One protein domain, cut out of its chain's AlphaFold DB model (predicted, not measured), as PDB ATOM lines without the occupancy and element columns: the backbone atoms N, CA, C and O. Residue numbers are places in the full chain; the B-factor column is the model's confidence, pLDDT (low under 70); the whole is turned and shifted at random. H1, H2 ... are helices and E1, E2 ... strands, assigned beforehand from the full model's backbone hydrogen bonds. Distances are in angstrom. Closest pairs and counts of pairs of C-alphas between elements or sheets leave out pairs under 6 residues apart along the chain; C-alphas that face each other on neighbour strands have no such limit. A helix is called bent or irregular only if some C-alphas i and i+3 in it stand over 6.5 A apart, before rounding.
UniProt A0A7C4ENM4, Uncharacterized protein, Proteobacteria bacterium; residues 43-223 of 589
ATOM      1  N   HIS A  43       5.700   2.658  22.614       48.66
ATOM      2  CA  HIS A  43       6.940   2.364  21.883       48.66
ATOM      3  C   HIS A  43       7.966   3.508  22.066       48.66
ATOM      4  O   HIS A  43       7.936   4.470  21.296       48.66
ATOM      5  N   PRO A  44       8.866   3.430  23.065       44.00
ATOM      6  CA  PRO A  44       9.818   4.504  23.379       44.00
ATOM      7  C   PRO A  44      10.895   4.740  22.300       44.00
ATOM      8  O   PRO A  44      11.499   5.808  22.286       44.00
ATOM      9  N   ASP A  45      11.086   3.803  21.363       59.41
ATOM     10  CA  ASP A  45      12.145   3.840  20.335       59.41
ATOM     11  C   ASP A  45      11.671   4.332  18.952       59.41
ATOM     12  O   ASP A  45      12.269   3.999  17.924       59.41
ATOM     13  N   ILE A  46      10.562   5.078  18.897       68.94
ATOM     14  CA  ILE A  46      10.015   5.619  17.647       68.94
ATOM     15  C   ILE A  46      10.362   7.104  17.517       68.94
ATOM     16  O   ILE A  46       9.940   7.912  18.345       68.94
ATOM     17  N   SER A  47      11.063   7.479  16.444       71.12
ATOM     18  CA  SER A  47      11.301   8.879  16.067       71.12
ATOM     19  C   SER A  47      10.617   9.225  14.744       71.12
ATOM     20  O   SER A  47      10.369   8.365  13.898       71.12
ATOM     21  N   LEU A  48      10.267  10.499  14.558       73.69
ATOM     22  CA  LEU A  48       9.655  10.982  13.323       73.69
ATOM     23  C   LEU A  48      10.672  11.797  12.536       73.69
ATOM     24  O   LEU A  48      11.046  12.889  12.952       73.69
ATOM     25  N   THR A  49      11.093  11.268  11.397       68.44
ATOM     26  CA  THR A  49      12.167  11.838  10.581       68.44
ATOM     27  C   THR A  49      11.661  12.225   9.200       68.44
ATOM     28  O   THR A  49      10.599  11.781   8.752       68.44
ATOM     29  N   ARG A  50      12.403  13.084   8.507       71.75
ATOM     30  CA  ARG A  50      12.075  13.513   7.150       71.75
ATOM     31  C   ARG A  50      13.328  13.499   6.285       71.75
ATOM     32  O   ARG A  50      14.246  14.277   6.509       71.75
ATOM     33  N   PHE A  51      13.306  12.688   5.229       70.38
ATOM     34  CA  PHE A  51      14.350  12.675   4.203       70.38
ATOM     35  C   PHE A  51      13.763  13.094   2.865       70.38
ATOM     36  O   PHE A  51      12.754  12.536   2.437       70.38
ATOM     37  N   LEU A  52      14.399  14.062   2.196       70.94
ATOM     38  CA  LEU A  52      14.033  14.492   0.840       70.94
ATOM     39  C   LEU A  52      12.524  14.775   0.677       70.94
ATOM     40  O   LEU A  52      11.910  14.427  -0.321       70.94
ATOM     41  N   ASN A  53      11.909  15.444   1.658       72.69
ATOM     42  CA  ASN A  53      10.468  15.760   1.713       72.69
ATOM     43  C   ASN A  53       9.508  14.572   1.931       72.69
ATOM     44  O   ASN A  53       8.294  14.765   1.844       72.69
ATOM     45  N   VAL A  54      10.011  13.379   2.253       80.69
ATOM     46  CA  VAL A  54       9.194  12.233   2.678       80.69
ATOM     47  C   VAL A  54       9.301  12.077   4.189       80.69
ATOM     48  O   VAL A  54      10.401  12.040   4.736       80.69
ATOM     49  N   GLU A  55       8.156  12.002   4.862       82.94
ATOM     50  CA  GLU A  55       8.080  11.709   6.295       82.94
ATOM     51  C   GLU A  55       8.163  10.205   6.544       82.94
ATOM     52  O   GLU A  55       7.480   9.410   5.885       82.94
ATOM     53  N   TYR A  56       8.960   9.837   7.542       84.06
ATOM     54  CA  TYR A  56       9.124   8.472   8.000       84.06
ATOM     55  C   TYR A  56       8.894   8.380   9.502       84.06
ATOM     56  O   TYR A  56       9.337   9.224  10.280       84.06
ATOM     57  N   VAL A  57       8.247   7.294   9.901       86.56
ATOM     58  CA  VAL A  57       8.318   6.781  11.264       86.56
ATOM     59  C   VAL A  57       9.542   5.877  11.319       86.56
ATOM     60  O   VAL A  57       9.558   4.823  10.682       86.56
ATOM     61  N   HIS A  58      10.583   6.322  12.012       85.75
ATOM     62  CA  HIS A  58      11.807   5.567  12.221       85.75
ATOM     63  C   HIS A  58      11.678   4.714  13.484       85.75
ATOM     64  O   HIS A  58      11.278   5.203  14.540       85.75
ATOM     65  N   VAL A  59      11.987   3.427  13.350       84.75
ATOM     66  CA  VAL A  59      11.891   2.432  14.416       84.75
ATOM     67  C   VAL A  59      13.181   1.627  14.458       84.75
ATOM     68  O   VAL A  59      13.595   1.070  13.437       84.75
ATOM     69  N   LYS A  60      13.782   1.509  15.644       82.19
ATOM     70  CA  LYS A  60      14.846   0.530  15.885       82.19
ATOM     71  C   LYS A  60      14.262  -0.875  15.934       82.19
ATOM     72  O   LYS A  60      13.324  -1.145  16.684       82.19
ATOM     73  N   THR A  61      14.786  -1.773  15.107       85.25
ATOM     74  CA  THR A  61      14.286  -3.148  15.019       85.25
ATOM     75  C   THR A  61      14.927  -4.040  16.082       85.25
ATOM     76  O   THR A  61      15.993  -3.744  16.615       85.25
ATOM     77  N   THR A  62      14.268  -5.155  16.408       82.12
ATOM     78  CA  THR A  62      14.706  -6.082  17.474       82.12
ATOM     79  C   THR A  62      16.043  -6.767  17.187       82.12
ATOM     80  O   THR A  62      16.720  -7.213  18.107       82.12
ATOM     81  N   ASP A  63      16.440  -6.828  15.918       82.19
ATOM     82  CA  ASP A  63      17.747  -7.299  15.458       82.19
ATOM     83  C   ASP A  63      18.835  -6.205  15.485       82.19
ATOM     84  O   ASP A  63      19.977  -6.479  15.129       82.19
ATOM     85  N   GLY A  64      18.513  -4.981  15.918       81.25
ATOM     86  CA  GLY A  64      19.437  -3.845  15.977       81.25
ATOM     87  C   GLY A  64      19.548  -3.034  14.680       81.25
ATOM     88  O   GLY A  64      20.401  -2.150  14.592       81.25
ATOM     89  N   GLY A  65      18.726  -3.332  13.670       86.19
ATOM     90  CA  GLY A  65      18.615  -2.550  12.437       86.19
ATOM     91  C   GLY A  65      17.751  -1.287  12.563       86.19
ATOM     92  O   GLY A  65      17.289  -0.909  13.643       86.19
ATOM     93  N   ASP A  66      17.527  -0.637  11.420       87.31
ATOM     94  CA  ASP A  66      16.708   0.572  11.293       87.31
ATOM     95  C   ASP A  66      15.557   0.336  10.307       87.31
ATOM     96  O   ASP A  66      15.764  -0.170   9.200       87.31
ATOM     97  N   LEU A  67      14.338   0.722  10.682       91.19
ATOM     98  CA  LEU A  67      13.158   0.649   9.824       91.19
ATOM     99  C   LEU A  67      12.539   2.038   9.651       91.19
ATOM    100  O   LEU A  67      12.026   2.620  10.602       91.19
ATOM    101  N   TYR A  68      12.536   2.540   8.419       91.19
ATOM    102  CA  TYR A  68      11.941   3.821   8.043       91.19
ATOM    103  C   TYR A  68      10.608   3.584   7.335       91.19
ATOM    104  O   TYR A  68      10.571   3.200   6.164       91.19
ATOM    105  N   VAL A  69       9.498   3.799   8.038       93.00
ATOM    106  CA  VAL A  69       8.147   3.477   7.564       93.00
ATOM    107  C   VAL A  69       7.466   4.719   7.004       93.00
ATOM    108  O   VAL A  69       7.323   5.724   7.695       93.00
ATOM    109  N   THR A  70       7.002   4.655   5.756       93.12
ATOM    110  CA  THR A  70       6.251   5.757   5.141       93.12
ATOM    111  C   THR A  70       4.816   5.800   5.674       93.12
ATOM    112  O   THR A  70       4.293   4.823   6.223       93.12
ATOM    113  N   ARG A  71       4.084   6.878   5.372       89.69
ATOM    114  CA  ARG A  71       2.628   6.948   5.609       89.69
ATOM    115  C   ARG A  71       1.841   5.762   5.028       89.69
ATOM    116  O   ARG A  71       0.790   5.399   5.548       89.69
ATOM    117  N   HIS A  72       2.320   5.161   3.935       93.56
ATOM    118  CA  HIS A  72       1.657   4.030   3.287       93.56
ATOM    119  C   HIS A  72       1.947   2.702   3.987       93.56
ATOM    120  O   HIS A  72       1.094   1.813   3.953       93.56
ATOM    121  N   GLY A  73       3.123   2.575   4.605       93.50
ATOM    122  CA  GLY A  73       3.499   1.433   5.433       93.50
ATOM    123  C   GLY A  73       2.909   1.476   6.836       93.50
ATOM    124  O   GLY A  73       2.691   0.422   7.421       93.50
ATOM    125  N   MET A  74       2.578   2.664   7.348       89.88
ATOM    126  CA  MET A  74       2.139   2.848   8.734       89.88
ATOM    127  C   MET A  74       0.983   1.927   9.180       89.88
ATOM    128  O   MET A  74       1.091   1.325  10.250       89.88
ATOM    129  N   PRO A  75      -0.086   1.699   8.384       89.81
ATOM    130  CA  PRO A  75      -1.154   0.762   8.761       89.81
ATOM    131  C   PRO A  75      -0.695  -0.696   8.932       89.81
ATOM    132  O   PRO A  75      -1.442  -1.521   9.453       89.81
ATOM    133  N   PHE A  76       0.508  -1.014   8.457       91.50
ATOM    134  CA  PHE A  76       1.094  -2.346   8.378       91.50
ATOM    135  C   PHE A  76       2.406  -2.451   9.163       91.50
ATOM    136  O   PHE A  76       3.140  -3.414   8.970       91.50
ATOM    137  N   ILE A  77       2.714  -1.494  10.047       89.56
ATOM    138  CA  ILE A  77       4.012  -1.404  10.733       89.56
ATOM    139  C   ILE A  77       4.442  -2.720  11.401       89.56
ATOM    140  O   ILE A  77       5.581  -3.135  11.242       89.56
ATOM    141  N   ARG A  78       3.505  -3.445  12.032       89.75
ATOM    142  CA  ARG A  78       3.772  -4.763  12.636       89.75
ATOM    143  C   ARG A  78       4.164  -5.812  11.596       89.75
ATOM    144  O   ARG A  78       5.077  -6.590  11.827       89.75
ATOM    145  N   HIS A  79       3.503  -5.838  10.441       93.69
ATOM    146  CA  HIS A  79       3.848  -6.754   9.349       93.69
ATOM    147  C   HIS A  79       5.194  -6.413   8.702       93.69
ATOM    148  O   HIS A  79       5.825  -7.301   8.135       93.69
ATOM    149  N   LEU A  80       5.613  -5.146   8.767       94.38
ATOM    150  CA  LEU A  80       6.865  -4.654   8.188       94.38
ATOM    151  C   LEU A  80       8.088  -4.914   9.073       94.38
ATOM    152  O   LEU A  80       9.210  -4.804   8.575       94.38
ATOM    153  N   SER A  81       7.899  -5.299  10.337       91.75
ATOM    154  CA  SER A  81       9.014  -5.684  11.200       91.75
ATOM    155  C   SER A  81       9.787  -6.885  10.613       91.75
ATOM    156  O   SER A  81       9.152  -7.843  10.150       91.75
ATOM    157  N   PRO A  82      11.136  -6.875  10.613       91.75
ATOM    158  CA  PRO A  82      11.961  -7.902   9.964       91.75
ATOM    159  C   PRO A  82      11.652  -9.339  10.402       91.75
ATOM    160  O   PRO A  82      11.700 -10.267   9.591       91.75
ATOM    161  N   GLU A  83      11.248  -9.557  11.653       90.19
ATOM    162  CA  GLU A  83      10.869 -10.870  12.180       90.19
ATOM    163  C   GLU A  83       9.669 -11.509  11.461       90.19
ATOM    164  O   GLU A  83       9.480 -12.732  11.532       90.19
ATOM    165  N   ASN A  84       8.874 -10.706  10.749       91.69
ATOM    166  CA  ASN A  84       7.647 -11.128  10.080       91.69
ATOM    167  C   ASN A  84       7.817 -11.415   8.588       91.69
ATOM    168  O   ASN A  84       6.902 -11.970   7.983       91.69
ATOM    169  N   TRP A  85       8.971 -11.097   7.999       93.50
ATOM    170  CA  TRP A  85       9.216 -11.356   6.575       93.50
ATOM    171  C   TRP A  85      10.684 -11.632   6.227       93.50
ATOM    172  O   TRP A  85      10.937 -12.459   5.356       93.50
ATOM    173  N   TYR A  86      11.641 -10.993   6.907       91.56
ATOM    174  CA  TYR A  86      13.079 -11.076   6.622       91.56
ATOM    175  C   TYR A  86      13.800 -12.193   7.391       91.56
ATOM    176  O   TYR A  86      14.787 -12.742   6.902       91.56
ATOM    177  N   ALA A  87      13.294 -12.578   8.569       84.88
ATOM    178  CA  ALA A  87      13.903 -13.608   9.412       84.88
ATOM    179  C   ALA A  87      14.246 -14.887   8.624       84.88
ATOM    180  O   ALA A  87      13.382 -15.501   7.992       84.88
ATOM    181  N   GLY A  88      15.508 -15.322   8.700       79.94
ATOM    182  CA  GLY A  88      16.124 -16.201   7.698       79.94
ATOM    183  C   GLY A  88      15.399 -17.517   7.384       79.94
ATOM    184  O   GLY A  88      15.420 -17.950   6.233       79.94
ATOM    185  N   LYS A  89      14.728 -18.158   8.354       86.81
ATOM    186  CA  LYS A  89      13.910 -19.361   8.084       86.81
ATOM    187  C   LYS A  89      12.631 -19.024   7.312       86.81
ATOM    188  O   LYS A  89      12.289 -19.731   6.370       86.81
ATOM    189  N   TRP A  90      11.953 -17.940   7.689       90.94
ATOM    190  CA  TRP A  90      10.705 -17.514   7.057       90.94
ATOM    191  C   TRP A  90      10.948 -16.990   5.645       90.94
ATOM    192  O   TRP A  90      10.299 -17.446   4.706       90.94
ATOM    193  N   PHE A  91      11.926 -16.097   5.484       91.69
ATOM    194  CA  PHE A  91      12.245 -15.495   4.193       91.69
ATOM    195  C   PHE A  91      12.617 -16.550   3.148       91.69
ATOM    196  O   PHE A  91      12.144 -16.496   2.020       91.69
ATOM    197  N   LYS A  92      13.420 -17.559   3.513       90.06
ATOM    198  CA  LYS A  92      13.801 -18.640   2.587       90.06
ATOM    199  C   LYS A  92      12.607 -19.480   2.127       90.06
ATOM    200  O   LYS A  92      12.604 -19.893   0.974       90.06
ATOM    201  N   ALA A  93      11.638 -19.726   3.008       91.62
ATOM    202  CA  ALA A  93      10.476 -20.563   2.718       91.62
ATOM    203  C   ALA A  93       9.343 -19.818   1.987       91.62
ATOM    204  O   ALA A  93       8.580 -20.452   1.270       91.62
ATOM    205  N   ASN A  94       9.238 -18.495   2.155       93.75
ATOM    206  CA  ASN A  94       8.087 -17.700   1.701       93.75
ATOM    207  C   ASN A  94       8.449 -16.619   0.670       93.75
ATOM    208  O   ASN A  94       7.676 -15.683   0.466       93.75
ATOM    209  N   ARG A  95       9.633 -16.712   0.051       93.06
ATOM    210  CA  ARG A  95      10.048 -15.806  -1.026       93.06
ATOM    211  C   ARG A  95       9.922 -16.466  -2.391       93.06
ATOM    212  O   ARG A  95      10.351 -17.599  -2.592       93.06
ATOM    213  N   GLU A  96       9.458 -15.686  -3.348       93.44
ATOM    214  CA  GLU A  96       9.442 -16.010  -4.767       93.44
ATOM    215  C   GLU A  96      10.306 -14.978  -5.496       93.44
ATOM    216  O   GLU A  96      10.115 -13.773  -5.331       93.44
ATOM    217  N   ARG A  97      11.309 -15.430  -6.260       91.69
ATOM    218  CA  ARG A  97      12.160 -14.515  -7.033       91.69
ATOM    219  C   ARG A  97      11.386 -14.040  -8.256       91.69
ATOM    220  O   ARG A  97      10.942 -14.867  -9.044       91.69
ATOM    221  N   LEU A  98      11.277 -12.726  -8.428       87.50
ATOM    222  CA  LEU A  98      10.655 -12.147  -9.616       87.50
ATOM    223  C   LEU A  98      11.658 -12.110 -10.775       87.50
ATOM    224  O   LEU A  98      12.870 -12.023 -10.555       87.50
ATOM    225  N   GLN A  99      11.155 -12.202 -12.008       77.44
ATOM    226  CA  GLN A  99      11.993 -12.099 -13.201       77.44
ATOM    227  C   GLN A  99      12.596 -10.694 -13.329       77.44
ATOM    228  O   GLN A  99      11.954  -9.699 -13.000       77.44
ATOM    229  N   GLY A 100      13.840 -10.622 -13.805       71.94
ATOM    230  CA  GLY A 100      14.575  -9.370 -13.985       71.94
ATOM    231  C   GLY A 100      16.055  -9.486 -13.625       71.94
ATOM    232  O   GLY A 100      16.524 -10.506 -13.114       71.94
ATOM    233  N   THR A 101      16.803  -8.420 -13.901       65.50
ATOM    234  CA  THR A 101      18.245  -8.323 -13.611       65.50
ATOM    235  C   THR A 101      18.528  -7.936 -12.155       65.50
ATOM    236  O   THR A 101      19.608  -8.217 -11.636       65.50
ATOM    237  N   SER A 102      17.555  -7.327 -11.475       73.44
ATOM    238  CA  SER A 102      17.646  -6.918 -10.072       73.44
ATOM    239  C   SER A 102      17.288  -8.059  -9.104       73.44
ATOM    240  O   SER A 102      16.607  -9.028  -9.444       73.44
ATOM    241  N   THR A 103      17.763  -7.960  -7.858       82.88
ATOM    242  CA  THR A 103      17.421  -8.920  -6.792       82.88
ATOM    243  C   THR A 103      16.106  -8.499  -6.144       82.88
ATOM    244  O   THR A 103      16.094  -7.740  -5.172       82.88
ATOM    245  N   ILE A 104      15.002  -8.956  -6.737       89.88
ATOM    246  CA  ILE A 104      13.638  -8.631  -6.318       89.88
ATOM    247  C   ILE A 104      12.911  -9.919  -5.938       89.88
ATOM    248  O   ILE A 104      12.943 -10.911  -6.672       89.88
ATOM    249  N   TYR A 105      12.239  -9.894  -4.790       93.75
ATOM    250  CA  TYR A 105      11.406 -10.998  -4.334       93.75
ATOM    251  C   TYR A 105       9.994 -10.521  -4.019       93.75
ATOM    252  O   TYR A 105       9.806  -9.452  -3.436       93.75
ATOM    253  N   ARG A 106       9.011 -11.361  -4.335       95.50
ATOM    254  CA  ARG A 106       7.715 -11.342  -3.664       95.50
ATOM    255  C   ARG A 106       7.840 -12.139  -2.372       95.50
ATOM    256  O   ARG A 106       8.400 -13.233  -2.381       95.50
ATOM    257  N   VAL A 107       7.353 -11.592  -1.266       95.94
ATOM    258  CA  VAL A 107       7.417 -12.238   0.051       95.94
ATOM    259  C   VAL A 107       6.088 -12.078   0.757       95.94
ATOM    260  O   VAL A 107       5.607 -10.953   0.900       95.94
ATOM    261  N   SER A 108       5.532 -13.180   1.245       96.31
ATOM    262  CA  SER A 108       4.362 -13.134   2.120       96.31
ATOM    263  C   SER A 108       4.801 -12.967   3.576       96.31
ATOM    264  O   SER A 108       5.673 -13.687   4.078       96.31
ATOM    265  N   THR A 109       4.212 -11.995   4.268       95.81
ATOM    266  CA  THR A 109       4.446 -11.788   5.700       95.81
ATOM    267  C   THR A 109       3.780 -12.880   6.532       95.81
ATOM    268  O   THR A 109       2.834 -13.534   6.087       95.81
ATOM    269  N   LYS A 110       4.258 -13.064   7.766       94.00
ATOM    270  CA  LYS A 110       3.536 -13.835   8.783       94.00
ATOM    271  C   LYS A 110       2.136 -13.269   9.002       94.00
ATOM    272  O   LYS A 110       1.903 -12.063   8.884       94.00
ATOM    273  N   GLU A 111       1.226 -14.152   9.387       93.50
ATOM    274  CA  GLU A 111      -0.128 -13.763   9.742       93.50
ATOM    275  C   GLU A 111      -0.131 -12.968  11.051       93.50
ATOM    276  O   GLU A 111       0.334 -13.438  12.089       93.50
ATOM    277  N   ILE A 112      -0.669 -11.749  11.005       89.44
ATOM    278  CA  ILE A 112      -0.855 -10.902  12.185       89.44
ATOM    279  C   ILE A 112      -2.297 -10.413  12.182       89.44
ATOM    280  O   ILE A 112      -2.710  -9.658  11.298       89.44
ATOM    281  N   GLY A 113      -3.070 -10.851  13.178       84.94
ATOM    282  CA  GLY A 113      -4.480 -10.483  13.319       84.94
ATOM    283  C   GLY A 113      -5.331 -10.892  12.114       84.94
ATOM    284  O   GLY A 113      -6.050 -10.051  11.572       84.94
ATOM    285  N   GLY A 114      -5.202 -12.145  11.660       88.75
ATOM    286  CA  GLY A 114      -6.001 -12.693  10.557       88.75
ATOM    287  C   GLY A 114      -5.572 -12.241   9.158       88.75
ATOM    288  O   GLY A 114      -6.318 -12.414   8.198       88.75
ATOM    289  N   ARG A 115      -4.435 -11.541   9.032       90.56
ATOM    290  CA  ARG A 115      -4.011 -10.900   7.781       90.56
ATOM    291  C   ARG A 115      -2.545 -11.169   7.481       90.56
ATOM    292  O   ARG A 115      -1.685 -10.870   8.310       90.56
ATOM    293  N   CYS A 116      -2.286 -11.619   6.257       92.81
ATOM    294  CA  CYS A 116      -0.969 -11.647   5.625       92.81
ATOM    295  C   CYS A 116      -0.888 -10.545   4.562       92.81
ATOM    296  O   CYS A 116      -1.901 -10.137   3.989       92.81
ATOM    297  N   LEU A 117       0.320 -10.059   4.291       94.12
ATOM    298  CA  LEU A 117       0.592  -9.095   3.230       94.12
ATOM    299  C   LEU A 117       1.599  -9.683   2.258       94.12
ATOM    300  O   LEU A 117       2.599 -10.255   2.678       94.12
ATOM    301  N   ASP A 118       1.373  -9.450   0.972       96.25
ATOM    302  CA  ASP A 118       2.402  -9.664  -0.033       96.25
ATOM    303  C   ASP A 118       3.211  -8.380  -0.216       96.25
ATOM    304  O   ASP A 118       2.676  -7.293  -0.486       96.25
ATOM    305  N   LEU A 119       4.519  -8.522  -0.057       96.88
ATOM    306  CA  LEU A 119       5.511  -7.472  -0.201       96.88
ATOM    307  C   LEU A 119       6.327  -7.712  -1.466       96.88
ATOM    308  O   LEU A 119       6.609  -8.853  -1.825       96.88
ATOM    309  N   VAL A 120       6.753  -6.626  -2.101       96.38
ATOM    310  CA  VAL A 120       7.879  -6.637  -3.033       96.38
ATOM    311  C   VAL A 120       9.075  -6.088  -2.279       96.38
ATOM    312  O   VAL A 120       9.044  -4.941  -1.833       96.38
ATOM    313  N   VAL A 121      10.111  -6.902  -2.121       95.44
ATOM    314  CA  VAL A 121      11.351  -6.502  -1.454       95.44
ATOM    315  C   VAL A 121      12.476  -6.432  -2.469       95.44
ATOM    316  O   VAL A 121      12.690  -7.359  -3.257       95.44
ATOM    317  N   LYS A 122      13.179  -5.303  -2.464       93.25
ATOM    318  CA  LYS A 122      14.205  -4.965  -3.446       93.25
ATOM    319  C   LYS A 122      15.459  -4.476  -2.742       93.25
ATOM    320  O   LYS A 122      15.401  -3.562  -1.923       93.25
ATOM    321  N   TRP A 123      16.602  -5.048  -3.101       91.62
ATOM    322  CA  TRP A 123      17.892  -4.561  -2.628       91.62
ATOM    323  C   TRP A 123      18.309  -3.344  -3.442       91.62
ATOM    324  O   TRP A 123      18.405  -3.409  -4.668       91.62
ATOM    325  N   CYS A 124      18.556  -2.234  -2.753       87.62
ATOM    326  CA  CYS A 124      18.977  -0.993  -3.376       87.62
ATOM    327  C   CYS A 124      20.330  -1.169  -4.075       87.62
ATOM    328  O   CYS A 124      21.327  -1.534  -3.444       87.62
ATOM    329  N   ARG A 125      20.370  -0.837  -5.367       84.75
ATOM    330  CA  ARG A 125      21.573  -0.903  -6.210       84.75
ATOM    331  C   ARG A 125      22.357   0.407  -6.243       84.75
ATOM    332  O   ARG A 125      23.285   0.547  -7.034       84.75
ATOM    333  N   PHE A 126      22.011   1.364  -5.381       79.31
ATOM    334  CA  PHE A 126      22.742   2.618  -5.226       79.31
ATOM    335  C   PHE A 126      24.254   2.370  -5.149       79.31
ATOM    336  O   PHE A 126      24.714   1.553  -4.347       79.31
ATOM    337  N   GLY A 127      25.014   3.069  -5.994       69.06
ATOM    338  CA  GLY A 127      26.470   2.955  -6.082       69.06
ATOM    339  C   GLY A 127      27.003   1.775  -6.910       69.06
ATOM    340  O   GLY A 127      28.222   1.659  -7.032       69.06
ATOM    341  N   GLN A 128      26.146   0.916  -7.476       77.00
ATOM    342  CA  GLN A 128      26.539  -0.167  -8.392       77.00
ATOM    343  C   GLN A 128      26.579   0.297  -9.857       77.00
ATOM    344  O   GLN A 128      26.073   1.365 -10.212       77.00
ATOM    345  N   ASP A 129      27.154  -0.532 -10.729       70.38
ATOM    346  CA  ASP A 129      27.138  -0.300 -12.170       70.38
ATOM    347  C   ASP A 129      25.763  -0.575 -12.788       70.38
ATOM    348  O   ASP A 129      25.178  -1.647 -12.604       70.38
ATOM    349  N   VAL A 130      25.268   0.400 -13.554       68.25
ATOM    350  CA  VAL A 130      24.122   0.222 -14.449       68.25
ATOM    351  C   VAL A 130      24.607  -0.600 -15.653       68.25
ATOM    352  O   VAL A 130      25.532  -0.151 -16.337       68.25
ATOM    353  N   PRO A 131      24.056  -1.804 -15.901       65.56
ATOM    354  CA  PRO A 131      24.486  -2.647 -17.013       65.56
ATOM    355  C   PRO A 131      24.340  -1.925 -18.357       65.56
ATOM    356  O   PRO A 131      23.337  -1.272 -18.598       65.56
ATOM    357  N   LEU A 132      25.315  -2.066 -19.257       54.78
ATOM    358  CA  LEU A 132      25.323  -1.399 -20.570       54.78
ATOM    359  C   LEU A 132      24.338  -2.005 -21.589       54.78
ATOM    360  O   LEU A 132      24.277  -1.531 -22.719       54.78
ATOM    361  N   GLU A 133      23.602  -3.052 -21.228       53.19
ATOM    362  CA  GLU A 133      22.652  -3.755 -22.102       53.19
ATOM    363  C   GLU A 133      21.259  -3.089 -22.131       53.19
ATOM    364  O   GLU A 133      20.416  -3.445 -22.944       53.19
ATOM    365  N   THR A 134      21.013  -2.079 -21.289       46.22
ATOM    366  CA  THR A 134      19.727  -1.363 -21.127       46.22
ATOM    367  C   THR A 134      19.516  -0.178 -22.095       46.22
ATOM    368  O   THR A 134      18.776   0.755 -21.805       46.22
ATOM    369  N   LYS A 135      20.198  -0.138 -23.248       46.31
ATOM    370  CA  LYS A 135      20.495   1.128 -23.955       46.31
ATOM    371  C   LYS A 135      19.429   1.678 -24.919       46.31
ATOM    372  O   LYS A 135      19.111   1.054 -25.924       46.31
ATOM    373  N   ILE A 136      19.158   2.981 -24.754       46.34
ATOM    374  CA  ILE A 136      19.428   3.998 -25.793       46.34
ATOM    375  C   ILE A 136      20.757   4.693 -25.421       46.34
ATOM    376  O   ILE A 136      20.969   5.070 -24.268       46.34
ATOM    377  N   ILE A 137      21.676   4.817 -26.386       42.69
ATOM    378  CA  ILE A 137      23.120   5.080 -26.188       42.69
ATOM    379  C   ILE A 137      23.434   6.445 -25.536       42.69
ATOM    380  O   ILE A 137      24.404   6.538 -24.786       42.69
ATOM    381  N   GLU A 138      22.619   7.480 -25.749       43.50
ATOM    382  CA  GLU A 138      22.930   8.841 -25.274       43.50
ATOM    383  C   GLU A 138      22.628   9.070 -23.781       43.50
ATOM    384  O   GLU A 138      23.341   9.823 -23.119       43.50
ATOM    385  N   ASN A 139      21.638   8.374 -23.208       47.88
ATOM    386  CA  ASN A 139      21.260   8.531 -21.793       47.88
ATOM    387  C   ASN A 139      22.035   7.592 -20.846       47.88
ATOM    388  O   ASN A 139      22.160   7.868 -19.654       47.88
ATOM    389  N   ALA A 140      22.577   6.481 -21.359       46.84
ATOM    390  CA  ALA A 140      23.183   5.428 -20.539       46.84
ATOM    391  C   ALA A 140      24.552   5.800 -19.940       46.84
ATOM    392  O   ALA A 140      24.942   5.247 -18.914       46.84
ATOM    393  N   LEU A 141      25.291   6.736 -20.551       48.84
ATOM    394  CA  LEU A 141      26.653   7.083 -20.115       48.84
ATOM    395  C   LEU A 141      26.696   7.788 -18.747       48.84
ATOM    396  O   LEU A 141      27.726   7.749 -18.079       48.84
ATOM    397  N   ASN A 142      25.583   8.393 -18.316       55.91
ATOM    398  CA  ASN A 142      25.479   9.122 -17.049       55.91
ATOM    399  C   ASN A 142      24.369   8.604 -16.118       55.91
ATOM    400  O   ASN A 142      24.143   9.216 -15.078       55.91
ATOM    401  N   ALA A 143      23.690   7.506 -16.473       64.81
ATOM    402  CA  ALA A 143      22.619   6.928 -15.668       64.81
ATOM    403  C   ALA A 143      23.165   6.316 -14.368       64.81
ATOM    404  O   ALA A 143      24.159   5.583 -14.375       64.81
ATOM    405  N   GLU A 144      22.493   6.577 -13.249       73.00
ATOM    406  CA  GLU A 144      22.916   6.096 -11.937       73.00
ATOM    407  C   GLU A 144      21.708   5.704 -11.080       73.00
ATOM    408  O   GLU A 144      20.784   6.495 -10.916       73.00
ATOM    409  N   PHE A 145      21.750   4.535 -10.433       78.44
ATOM    410  CA  PHE A 145      20.667   4.078  -9.553       78.44
ATOM    411  C   PHE A 145      20.400   5.037  -8.399       78.44
ATOM    412  O   PHE A 145      21.340   5.400  -7.691       78.44
ATOM    413  N   ASN A 146      19.141   5.412  -8.197       80.31
ATOM    414  CA  ASN A 146      18.677   6.237  -7.089       80.31
ATOM    415  C   ASN A 146      19.066   5.652  -5.735       80.31
ATOM    416  O   ASN A 146      19.126   4.436  -5.528       80.31
ATOM    417  N   SER A 147      19.314   6.551  -4.793       79.00
ATOM    418  CA  SER A 147      19.348   6.204  -3.383       79.00
ATOM    419  C   SER A 147      17.960   5.735  -2.906       79.00
ATOM    420  O   SER A 147      16.955   6.115  -3.507       79.00
ATOM    421  N   PRO A 148      17.847   4.931  -1.832       86.06
ATOM    422  CA  PRO A 148      16.548   4.425  -1.385       86.06
ATOM    423  C   PRO A 148      15.588   5.557  -0.981       86.06
ATOM    424  O   PRO A 148      14.393   5.485  -1.255       86.06
ATOM    425  N   PHE A 149      16.111   6.635  -0.391       84.94
ATOM    426  CA  PHE A 149      15.317   7.805  -0.012       84.94
ATOM    427  C   PHE A 149      15.006   8.713  -1.209       84.94
ATOM    428  O   PHE A 149      13.928   9.304  -1.257       84.94
ATOM    429  N   GLU A 150      15.921   8.814  -2.182       81.50
ATOM    430  CA  GLU A 150      15.681   9.533  -3.445       81.50
ATOM    431  C   GLU A 150      14.563   8.869  -4.243       81.50
ATOM    432  O   GLU A 150      13.650   9.549  -4.703       81.50
ATOM    433  N   GLU A 151      14.597   7.538  -4.342       89.19
ATOM    434  CA  GLU A 151      13.577   6.754  -5.029       89.19
ATOM    435  C   GLU A 151      12.190   7.033  -4.431       89.19
ATOM    436  O   GLU A 151      11.267   7.417  -5.148       89.19
ATOM    437  N   PHE A 152      12.047   6.938  -3.105       92.88
ATOM    438  CA  PHE A 152      10.773   7.216  -2.435       92.88
ATOM    439  C   PHE A 152      10.342   8.684  -2.564       92.88
ATOM    440  O   PHE A 152       9.154   8.948  -2.759       92.88
ATOM    441  N   SER A 153      11.283   9.632  -2.503       88.00
ATOM    442  CA  SER A 153      11.008  11.057  -2.727       88.00
ATOM    443  C   SER A 153      10.424  11.313  -4.109       88.00
ATOM    444  O   SER A 153       9.393  11.974  -4.224       88.00
ATOM    445  N   LEU A 154      11.055  10.786  -5.157       90.75
ATOM    446  CA  LEU A 154      10.602  10.973  -6.534       90.75
ATOM    447  C   LEU A 154       9.256  10.285  -6.781       90.75
ATOM    448  O   LEU A 154       8.399  10.843  -7.464       90.75
ATOM    449  N   VAL A 155       9.029   9.112  -6.181       94.06
ATOM    450  CA  VAL A 155       7.736   8.415  -6.254       94.06
ATOM    451  C   VAL A 155       6.621   9.235  -5.606       94.06
ATOM    452  O   VAL A 155       5.544   9.361  -6.191       94.06
ATOM    453  N   GLU A 156       6.841   9.801  -4.416       91.88
ATOM    454  CA  GLU A 156       5.823  10.624  -3.752       91.88
ATOM    455  C   GLU A 156       5.608  11.971  -4.459       91.88
ATOM    456  O   GLU A 156       4.469  12.436  -4.542       91.88
ATOM    457  N   GLU A 157       6.652  12.562  -5.046       90.81
ATOM    458  CA  GLU A 157       6.528  13.761  -5.880       90.81
ATOM    459  C   GLU A 157       5.704  13.488  -7.147       90.81
ATOM    460  O   GLU A 157       4.717  14.181  -7.405       90.81
ATOM    461  N   LEU A 158       6.026  12.421  -7.890       91.75
ATOM    462  CA  LEU A 158       5.256  11.992  -9.061       91.75
ATOM    463  C   LEU A 158       3.810  11.641  -8.683       91.75
ATOM    464  O   LEU A 158       2.873  11.912  -9.446       91.75
ATOM    465  N   ARG A 159       3.591  11.062  -7.495       90.62
ATOM    466  CA  ARG A 159       2.250  10.786  -6.962       90.62
ATOM    467  C   ARG A 159       1.471  12.076  -6.729       90.62
ATOM    468  O   ARG A 159       0.300  12.130  -7.102       90.62
ATOM    469  N   ALA A 160       2.095  13.093  -6.136       86.00
ATOM    470  CA  ALA A 160       1.475  14.395  -5.903       86.00
ATOM    471  C   ALA A 160       1.121  15.087  -7.230       86.00
ATOM    472  O   ALA A 160      -0.033  15.467  -7.423       86.00
ATOM    473  N   ALA A 161       2.052  15.115  -8.190       81.25
ATOM    474  CA  ALA A 161       1.805  15.614  -9.547       81.25
ATOM    475  C   ALA A 161       0.695  14.828 -10.277       81.25
ATOM    476  O   ALA A 161       0.003  15.347 -11.153       81.25
ATOM    477  N   SER A 162       0.483  13.562  -9.904       72.25
ATOM    478  CA  SER A 162      -0.562  12.707 -10.474       72.25
ATOM    479  C   SER A 162      -1.942  12.832  -9.855       72.25
ATOM    480  O   SER A 162      -2.899  12.339 -10.454       72.25
ATOM    481  N   ASN A 163      -2.059  13.497  -8.709       60.19
ATOM    482  CA  ASN A 163      -3.342  13.791  -8.080       60.19
ATOM    483  C   ASN A 163      -3.883  15.188  -8.444       60.19
ATOM    484  O   ASN A 163      -5.037  15.465  -8.128       60.19
ATOM    485  N   GLY A 164      -3.083  16.038  -9.102       57.41
ATOM    486  CA  GLY A 164      -3.497  17.361  -9.585       57.41
ATOM    487  C   GLY A 164      -4.356  17.330 -10.859       57.41
ATOM    488  O   GLY A 164      -4.694  16.269 -11.381       57.41
ATOM    489  N   SER A 165      -4.673  18.515 -11.390       50.47
ATOM    490  CA  SER A 165      -5.586  18.792 -12.519       50.47
ATOM    491  C   SER A 165      -5.216  18.156 -13.876       50.47
ATOM    492  O   SER A 165      -5.896  18.400 -14.875       50.47
ATOM    493  N   CYS A 166      -4.140  17.368 -13.949       51.62
ATOM    494  CA  CYS A 166      -3.690  16.711 -15.173       51.62
ATOM    495  C   CYS A 166      -4.621  15.551 -15.566       51.62
ATOM    496  O   CYS A 166      -5.022  14.725 -14.746       51.62
ATOM    497  N   ARG A 167      -4.930  15.458 -16.866       55.97
ATOM    498  CA  ARG A 167      -5.894  14.504 -17.458       55.97
ATOM    499  C   ARG A 167      -5.465  13.025 -17.379       55.97
ATOM    500  O   ARG A 167      -6.273  12.131 -17.642       55.97
ATOM    501  N   SER A 168      -4.213  12.748 -17.030       63.88
ATOM    502  CA  SER A 168      -3.563  11.432 -17.055       63.88
ATOM    503  C   SER A 168      -3.205  10.981 -15.627       63.88
ATOM    504  O   SER A 168      -2.268  11.478 -14.999       63.88
ATOM    505  N   ARG A 169      -3.973  10.034 -15.066       75.62
ATOM    506  CA  ARG A 169      -3.706   9.451 -13.737       75.62
ATOM    507  C   ARG A 169      -2.737   8.276 -13.870       75.62
ATOM    508  O   ARG A 169      -3.131   7.224 -14.363       75.62
ATOM    509  N   ILE A 170      -1.519   8.424 -13.351       86.62
ATOM    510  CA  ILE A 170      -0.539   7.332 -13.265       86.62
ATOM    511  C   ILE A 170      -0.719   6.626 -11.922       86.62
ATOM    512  O   ILE A 170      -0.610   7.247 -10.860       86.62
ATOM    513  N   MET A 171      -1.025   5.327 -11.941       91.19
ATOM    514  CA  MET A 171      -1.016   4.536 -10.711       91.19
ATOM    515  C   MET A 171       0.418   4.114 -10.410       91.19
ATOM    516  O   MET A 171       1.100   3.558 -11.261       91.19
ATOM    517  N   LEU A 172       0.862   4.360  -9.183       94.25
ATOM    518  CA  LEU A 172       2.208   4.019  -8.728       94.25
ATOM    519  C   LEU A 172       2.119   2.993  -7.610       94.25
ATOM    520  O   LEU A 172       1.306   3.162  -6.684       94.25
ATOM    521  N   GLN A 173       2.996   1.993  -7.652       95.38
ATOM    522  CA  GLN A 173       3.220   1.089  -6.532       95.38
ATOM    523  C   GLN A 173       3.502   1.879  -5.245       95.38
ATOM    524  O   GLN A 173       4.093   2.957  -5.273       95.38
ATOM    525  N   LYS A 174       2.991   1.396  -4.107       95.50
ATOM    526  CA  LYS A 174       3.091   2.123  -2.834       95.50
ATOM    527  C   LYS A 174       4.401   1.770  -2.118       95.50
ATOM    528  O   LYS A 174       4.543   0.595  -1.767       95.50
ATOM    529  N   PRO A 175       5.303   2.740  -1.875       96.56
ATOM    530  CA  PRO A 175       6.485   2.529  -1.045       96.56
ATOM    531  C   PRO A 175       6.051   2.405   0.416       96.56
ATOM    532  O   PRO A 175       5.423   3.320   0.943       96.56
ATOM    533  N   LEU A 176       6.307   1.269   1.063       97.06
ATOM    534  CA  LEU A 176       5.864   1.005   2.436       97.06
ATOM    535  C   LEU A 176       6.941   1.369   3.457       97.06
ATOM    536  O   LEU A 176       6.647   2.082   4.413       97.06
ATOM    537  N   ALA A 177       8.167   0.888   3.263       96.69
ATOM    538  CA  ALA A 177       9.266   1.142   4.188       96.69
ATOM    539  C   ALA A 177      10.637   0.916   3.540       96.69
ATOM    540  O   ALA A 177      10.746   0.257   2.506       96.69
ATOM    541  N   ILE A 178      11.677   1.440   4.182       94.81
ATOM    542  CA  ILE A 178      13.080   1.109   3.925       94.81
ATOM    543  C   ILE A 178      13.600   0.414   5.180       94.81
ATOM    544  O   ILE A 178      13.545   0.989   6.264       94.81
ATOM    545  N   TYR A 179      14.097  -0.810   5.037       94.44
ATOM    546  CA  TYR A 179      14.755  -1.536   6.119       94.44
ATOM    547  C   TYR A 179      16.267  -1.564   5.888       94.44
ATOM    548  O   TYR A 179      16.736  -1.858   4.782       94.44
ATOM    549  N   VAL A 180      17.021  -1.240   6.934       90.38
ATOM    550  CA  VAL A 180      18.484  -1.206   6.956       90.38
ATOM    551  C   VAL A 180      18.957  -2.230   7.992       90.38
ATOM    552  O   VAL A 180      18.903  -1.949   9.193       90.38
ATOM    553  N   PRO A 181      19.415  -3.419   7.558       89.44
ATOM    554  CA  PRO A 181      19.949  -4.429   8.465       89.44
ATOM    555  C   PRO A 181      21.096  -3.888   9.341       89.44
ATOM    556  O   PRO A 181      21.793  -2.939   8.944       89.44
ATOM    557  N   PRO A 182      21.318  -4.463  10.535       82.38
ATOM    558  CA  PRO A 182      22.385  -4.038  11.445       82.38
ATOM    559  C   PRO A 182      23.787  -4.305  10.881       82.38
ATOM    560  O   PRO A 182      24.744  -3.630  11.262       82.38
ATOM    561  N   GLU A 183      23.937  -5.284   9.981       81.06
ATOM    562  CA  GLU A 183      25.251  -5.699   9.506       81.06
ATOM    563  C   GLU A 183      25.940  -4.609   8.672       81.06
ATOM    564  O   GLU A 183      25.385  -4.063   7.713       81.06
ATOM    565  N   LYS A 184      27.210  -4.350   9.001       76.44
ATOM    566  CA  LYS A 184      28.138  -3.620   8.135       76.44
ATOM    567  C   LYS A 184      28.907  -4.609   7.267       76.44
ATOM    568  O   LYS A 184      29.484  -5.576   7.759       76.44
ATOM    569  N   LEU A 185      28.919  -4.346   5.969       75.56
ATOM    570  CA  LEU A 185      29.567  -5.154   4.949       75.56
ATOM    571  C   LEU A 185      30.898  -4.546   4.515       75.56
ATOM    572  O   LEU A 185      31.173  -3.366   4.702       75.56
ATOM    573  N   GLN A 186      31.718  -5.354   3.857       67.88
ATOM    574  CA  GLN A 186      32.869  -4.880   3.104       67.88
ATOM    575  C   GLN A 186      32.423  -4.339   1.742       67.88
ATOM    576  O   GLN A 186      31.446  -4.809   1.158       67.88
ATOM    577  N   LEU A 187      33.164  -3.375   1.186       62.34
ATOM    578  CA  LEU A 187      32.763  -2.694  -0.050       62.34
ATOM    579  C   LEU A 187      32.493  -3.671  -1.213       62.34
ATOM    580  O   LEU A 187      31.485  -3.536  -1.904       62.34
ATOM    581  N   TRP A 188      33.335  -4.693  -1.382       62.72
ATOM    582  CA  TRP A 188      33.164  -5.709  -2.426       62.72
ATOM    583  C   TRP A 188      31.867  -6.522  -2.266       62.72
ATOM    584  O   TRP A 188      31.269  -6.903  -3.267       62.72
ATOM    585  N   GLN A 189      31.380  -6.727  -1.035       61.81
ATOM    586  CA  GLN A 189      30.129  -7.452  -0.760       61.81
ATOM    587  C   GLN A 189      28.890  -6.648  -1.165       61.81
ATOM    588  O   GLN A 189      27.839  -7.220  -1.438       61.81
ATOM    589  N   THR A 190      28.999  -5.319  -1.212       63.25
ATOM    590  CA  THR A 190      27.904  -4.443  -1.658       63.25
ATOM    591  C   THR A 190      27.836  -4.306  -3.182       63.25
ATOM    592  O   THR A 190      26.832  -3.829  -3.715       63.25
ATOM    593  N   GLY A 191      28.907  -4.694  -3.888       66.31
ATOM    594  CA  GLY A 191      29.065  -4.486  -5.330       66.31
ATOM    595  C   GLY A 191      29.181  -3.012  -5.739       66.31
ATOM    596  O   GLY A 191      29.065  -2.698  -6.921       66.31
ATOM    597  N   ARG A 192      29.356  -2.091  -4.781       74.50
ATOM    598  CA  ARG A 192      29.384  -0.647  -5.034       74.50
ATOM    599  C   ARG A 192      30.783  -0.160  -5.399       74.50
ATOM    600  O   ARG A 192      31.780  -0.583  -4.817       74.50
ATOM    601  N   SER A 193      30.849   0.806  -6.307       63.75
ATOM    602  CA  SER A 193      32.086   1.475  -6.707       63.75
ATOM    603  C   SER A 193      32.261   2.797  -5.957       63.75
ATOM    604  O   SER A 193      31.398   3.676  -6.039       63.75
ATOM    605  N   LYS A 194      33.410   2.989  -5.282       58.25
ATOM    606  CA  LYS A 194      33.745   4.271  -4.622       58.25
ATOM    607  C   LYS A 194      33.659   5.446  -5.600       58.25
ATOM    608  O   LYS A 194      33.149   6.496  -5.236       58.25
ATOM    609  N   HIS A 195      34.112   5.261  -6.843       53.62
ATOM    610  CA  HIS A 195      34.133   6.313  -7.861       53.62
ATOM    611  C   HIS A 195      32.723   6.746  -8.292       53.62
ATOM    612  O   HIS A 195      32.453   7.940  -8.383       53.62
ATOM    613  N   LYS A 196      31.796   5.801  -8.507       59.12
ATOM    614  CA  LYS A 196      30.395   6.131  -8.831       59.12
ATOM    615  C   LYS A 196      29.643   6.697  -7.646       59.12
ATOM    616  O   LYS A 196      28.846   7.601  -7.830       59.12
ATOM    617  N   ILE A 197      29.930   6.223  -6.436       57.50
ATOM    618  CA  ILE A 197      29.395   6.849  -5.230       57.50
ATOM    619  C   ILE A 197      29.845   8.309  -5.175       57.50
ATOM    620  O   ILE A 197      28.993   9.166  -5.026       57.50
ATOM    621  N   ILE A 198      31.133   8.604  -5.384       50.03
ATOM    622  CA  ILE A 198      31.671   9.976  -5.426       50.03
ATOM    623  C   ILE A 198      31.059  10.812  -6.574       50.03
ATOM    624  O   ILE A 198      30.695  11.960  -6.340       50.03
ATOM    625  N   SER A 199      30.887  10.259  -7.783       47.75
ATOM    626  CA  SER A 199      30.257  10.945  -8.931       47.75
ATOM    627  C   SER A 199      28.758  11.191  -8.729       47.75
ATOM    628  O   SER A 199      28.267  12.270  -9.049       47.75
ATOM    629  N   LYS A 200      28.037  10.237  -8.132       49.56
ATOM    630  CA  LYS A 200      26.606  10.356  -7.832       49.56
ATOM    631  C   LYS A 200      26.361  11.345  -6.717       49.56
ATOM    632  O   LYS A 200      25.548  12.246  -6.844       49.56
ATOM    633  N   ILE A 201      27.166  11.252  -5.673       45.53
ATOM    634  CA  ILE A 201      27.297  12.285  -4.659       45.53
ATOM    635  C   ILE A 201      27.576  13.665  -5.280       45.53
ATOM    636  O   ILE A 201      27.153  14.659  -4.710       45.53
ATOM    637  N   ALA A 202      28.284  13.757  -6.409       39.03
ATOM    638  CA  ALA A 202      28.547  15.028  -7.080       39.03
ATOM    639  C   ALA A 202      27.396  15.503  -8.001       39.03
ATOM    640  O   ALA A 202      27.308  16.705  -8.252       39.03
ATOM    641  N   ARG A 203      26.525  14.605  -8.499       39.50
ATOM    642  CA  ARG A 203      25.434  14.893  -9.466       39.50
ATOM    643  C   ARG A 203      24.030  14.919  -8.850       39.50
ATOM    644  O   ARG A 203      23.252  15.814  -9.151       39.50
ATOM    645  N   HIS A 204      23.741  13.979  -7.959       44.41
ATOM    646  CA  HIS A 204      22.521  13.858  -7.161       44.41
ATOM    647  C   HIS A 204      22.905  13.474  -5.729       44.41
ATOM    648  O   HIS A 204      22.780  12.317  -5.329       44.41
ATOM    649  N   PRO A 205      23.445  14.404  -4.928       45.84
ATOM    650  CA  PRO A 205      23.555  14.133  -3.512       45.84
ATOM    651  C   PRO A 205      22.122  14.160  -2.935       45.84
ATOM    652  O   PRO A 205      21.273  14.916  -3.409       45.84
ATOM    653  N   GLY A 206      21.806  13.439  -1.862       43.44
ATOM    654  CA  GLY A 206      20.422  13.417  -1.349       43.44
ATOM    655  C   GLY A 206      20.327  13.038   0.116       43.44
ATOM    656  O   GLY A 206      19.739  13.770   0.904       43.44
ATOM    657  N   VAL A 207      20.998  11.942   0.460       49.28
ATOM    658  CA  VAL A 207      21.161  11.386   1.807       49.28
ATOM    659  C   VAL A 207      22.601  10.854   1.879       49.28
ATOM    660  O   VAL A 207      23.033  10.172   0.946       49.28
ATOM    661  N   GLU A 208      23.388  11.188   2.908       48.78
ATOM    662  CA  GLU A 208      24.660  10.496   3.148       48.78
ATOM    663  C   GLU A 208      24.301   9.067   3.569       48.78
ATOM    664  O   GLU A 208      23.660   8.834   4.583       48.78
ATOM    665  N   ILE A 209      24.575   8.117   2.681       64.81
ATOM    666  CA  ILE A 209      24.187   6.715   2.819       64.81
ATOM    667  C   ILE A 209      25.433   5.941   3.190       64.81
ATOM    668  O   ILE A 209      26.457   6.062   2.511       64.81
ATOM    669  N   ASP A 210      25.339   5.135   4.247       66.38
ATOM    670  CA  ASP A 210      26.428   4.258   4.644       66.38
ATOM    671  C   ASP A 210      26.650   3.227   3.532       66.38
ATOM    672  O   ASP A 210      25.867   2.298   3.311       66.38
ATOM    673  N   ILE A 211      27.749   3.411   2.804       66.62
ATOM    674  CA  ILE A 211      28.116   2.590   1.651       66.62
ATOM    675  C   ILE A 211      28.368   1.134   2.039       66.62
ATOM    676  O   ILE A 211      28.380   0.278   1.155       66.62
ATOM    677  N   LEU A 212      28.568   0.859   3.327       69.19
ATOM    678  CA  LEU A 212      28.814  -0.462   3.883       69.19
ATOM    679  C   LEU A 212      27.525  -1.133   4.369       69.19
ATOM    680  O   LEU A 212      27.555  -2.316   4.685       69.19
ATOM    681  N   ARG A 213      26.381  -0.439   4.398       78.62
ATOM    682  CA  ARG A 213      25.097  -1.031   4.811       78.62
ATOM    683  C   ARG A 213      24.220  -1.400   3.620       78.62
ATOM    684  O   ARG A 213      24.271  -0.788   2.545       78.62
ATOM    685  N   GLN A 214      23.405  -2.434   3.798       84.75
ATOM    686  CA  GLN A 214      22.357  -2.772   2.837       84.75
ATOM    687  C   GLN A 214      21.126  -1.903   3.070       84.75
ATOM    688  O   GLN A 214      20.810  -1.553   4.198       84.75
ATOM    689  N   TYR A 215      20.414  -1.602   1.989       89.56
ATOM    690  CA  TYR A 215      19.128  -0.917   2.047       89.56
ATOM    691  C   TYR A 215      18.126  -1.759   1.277       89.56
ATOM    692  O   TYR A 215      18.327  -2.031   0.089       89.56
ATOM    693  N   ILE A 216      17.074  -2.195   1.960       94.56
ATOM    694  CA  ILE A 216      16.025  -3.037   1.398       94.56
ATOM    695  C   ILE A 216      14.764  -2.186   1.297       94.56
ATOM    696  O   ILE A 216      14.172  -1.810   2.309       94.56
ATOM    697  N   LEU A 217      14.366  -1.855   0.070       96.19
ATOM    698  CA  LEU A 217      13.125  -1.141  -0.195       96.19
ATOM    699  C   LEU A 217      11.968  -2.137  -0.159       96.19
ATOM    700  O   LEU A 217      12.016  -3.188  -0.803       96.19
ATOM    701  N   ILE A 218      10.922  -1.783   0.579       97.69
ATOM    702  CA  ILE A 218       9.716  -2.585   0.749       97.69
ATOM    703  C   ILE A 218       8.559  -1.850   0.088       97.69
ATOM    704  O   ILE A 218       8.146  -0.773   0.523       97.69
ATOM    705  N   TYR A 219       7.998  -2.463  -0.945       97.56
ATOM    706  CA  TYR A 219       6.832  -1.980  -1.663       97.56
ATOM    707  C   TYR A 219       5.634  -2.900  -1.450       97.56
ATOM    708  O   TYR A 219       5.763  -4.101  -1.208       97.56
ATOM    709  N   LYS A 220       4.432  -2.345  -1.596       96.50
ATOM    710  CA  LYS A 220       3.206  -3.145  -1.605       96.50
ATOM    711  C   LYS A 220       3.118  -3.976  -2.887       96.50
ATOM    712  O   LYS A 220       3.338  -3.433  -3.971       96.50
ATOM    713  N   TRP A 221       2.714  -5.242  -2.784       96.06
ATOM    714  CA  TRP A 221       2.373  -6.043  -3.960       96.06
ATOM    715  C   TRP A 221       1.246  -5.404  -4.781       96.06
ATOM    716  O   TRP A 221       0.249  -4.905  -4.241       96.06
ATOM    717  N   VAL A 222       1.404  -5.428  -6.103       94.69
ATOM    718  CA  VAL A 222       0.395  -4.964  -7.055       94.69
ATOM    719  C   VAL A 222      -0.213  -6.187  -7.720       94.69
ATOM    720  O   VAL A 222       0.465  -6.909  -8.437       94.69
ATOM    721  N   HIS A 223      -1.509  -6.415  -7.503       92.62
ATOM    722  CA  HIS A 223      -2.215  -7.486  -8.203       92.62
ATOM    723  C   HIS A 223      -2.301  -7.190  -9.701       92.62
ATOM    724  O   HIS A 223      -2.879  -6.168 -10.090       92.62
TER     725      HIS A 223
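Overview. This is residues 43 to 223 of the 589 residues of an uncharacterized protein of Proteobacteria bacterium (UniProt A0A7C4ENM4). One strongly twisted sheet of eight strands runs through the domain, with H4 packed on one face by its residues 148 to 157 and the short H1 on the other face. The small helices H3, H5 and H6 are not on the sheet, H2 only grazes it with residues 90 to 94, and residues 133 to 139, of which 137 to 139 belong to H3, stick out free. The printed part has 181 residues, with named elements in the order E1 E2 E3 H1 H2 E4 E5 E6 H3 H4 E7 H5 H6 E8; the sheet's order is E1 E2 E3 E7 E8 E6 E5 E4, all antiparallel. The class is mixed, helices and strands. The whole is compact, with a radius of gyration of the C-alphas of 16.9 A and spans of 51 by 48 by 35 A.

Along the chain. E1 is residues 46 to 51, 15.8 A from first to last C-alpha, and begins with C-alpha 46 at (10.015, 5.619, 17.647). E2, residues 54 to 60, measures 18.5 A, and E3, residues 66 to 70, 13.2 A. H1, residues 74 to 80, is irregular: C-alphas 75 and 78 are 8.4 A apart, against about 5 A in a regular helix. H2 is residues 88 to 94, 10.1 A, and E4, residues 95 to 97, follows it directly. E5 is residues 104 to 108, 13.3 A, and E6 residues 118 to 123, 16.5 A. H3 is residues 137 to 140. H4, residues 148 to 163, is the longest helix, 23.0 A, and begins with C-alpha 148 at (16.548, 4.425, -1.385). E7 is residues 175 to 180, 14.9 A, H5 residues 187 to 190, and H6 residues 194 to 203, 14.3 A. E8, residues 216 to 220, 13.2 A, ends with C-alpha 220 at (3.206, -3.145, -1.605).

Arrangement. E1 and E4 are the edge strands of the sheet. E1 E2 E3 form a meander, each strand the antiparallel neighbour of the one before, and so do E4 E5 E6. The hairpin E1 and E2 has N 56 and O 49 within hydrogen-bond range at 2.8 A, and the hairpin E2 and E3 has N 69 and O 57 at 2.8 A. E3 and E7 stand at 170 degrees, with N 68 and O 178 at 2.8 A. E7 and E8 have N 218 and O 177 at 2.8 A, and E8 and E6 have N 219 and O 120 at 2.8 A. The hairpin E5 and E6 has N 119 and O 107 at 2.8 A, and the hairpin E4 and E5 has N 96 and O 106 at 2.8 A. H4 and H1 are on opposite faces, giving three layers, helices on both faces of a sheet, and the sheet curls round each of them. The closest C-alphas of H4 and E2 are those of Val 54 and Ser 153, 5.8 A; those of H1 and E3 are Val 69 and Ile 77, 7.1 A. E6, H3 H4, E7 form a split strand-helix-strand unit, two strands running the same way with E8 between them, its crossover right-handed. H5 and H6 are only just apart, closest 8.4 A. In H2, H4 and H6 every O i to N i+4 pair is within hydrogen-bond range; in H1 1 of 3 is, beside 3 of 4 O i to N i+3 pairs, and H3 and H5 are too short for an O i to N i+4 pair.

Size, cuts and confidence. The C-alphas of Pro 44 and Ile 137, the two farthest apart, are 51.3 A apart. The printed part has no cut. The links E6 to H3, H4 to E7 and H6 to E8 are long. The mean pLDDT of the printed part is 78.3; 53 residues are under 70, among them 130 to 143 and 193 to 212.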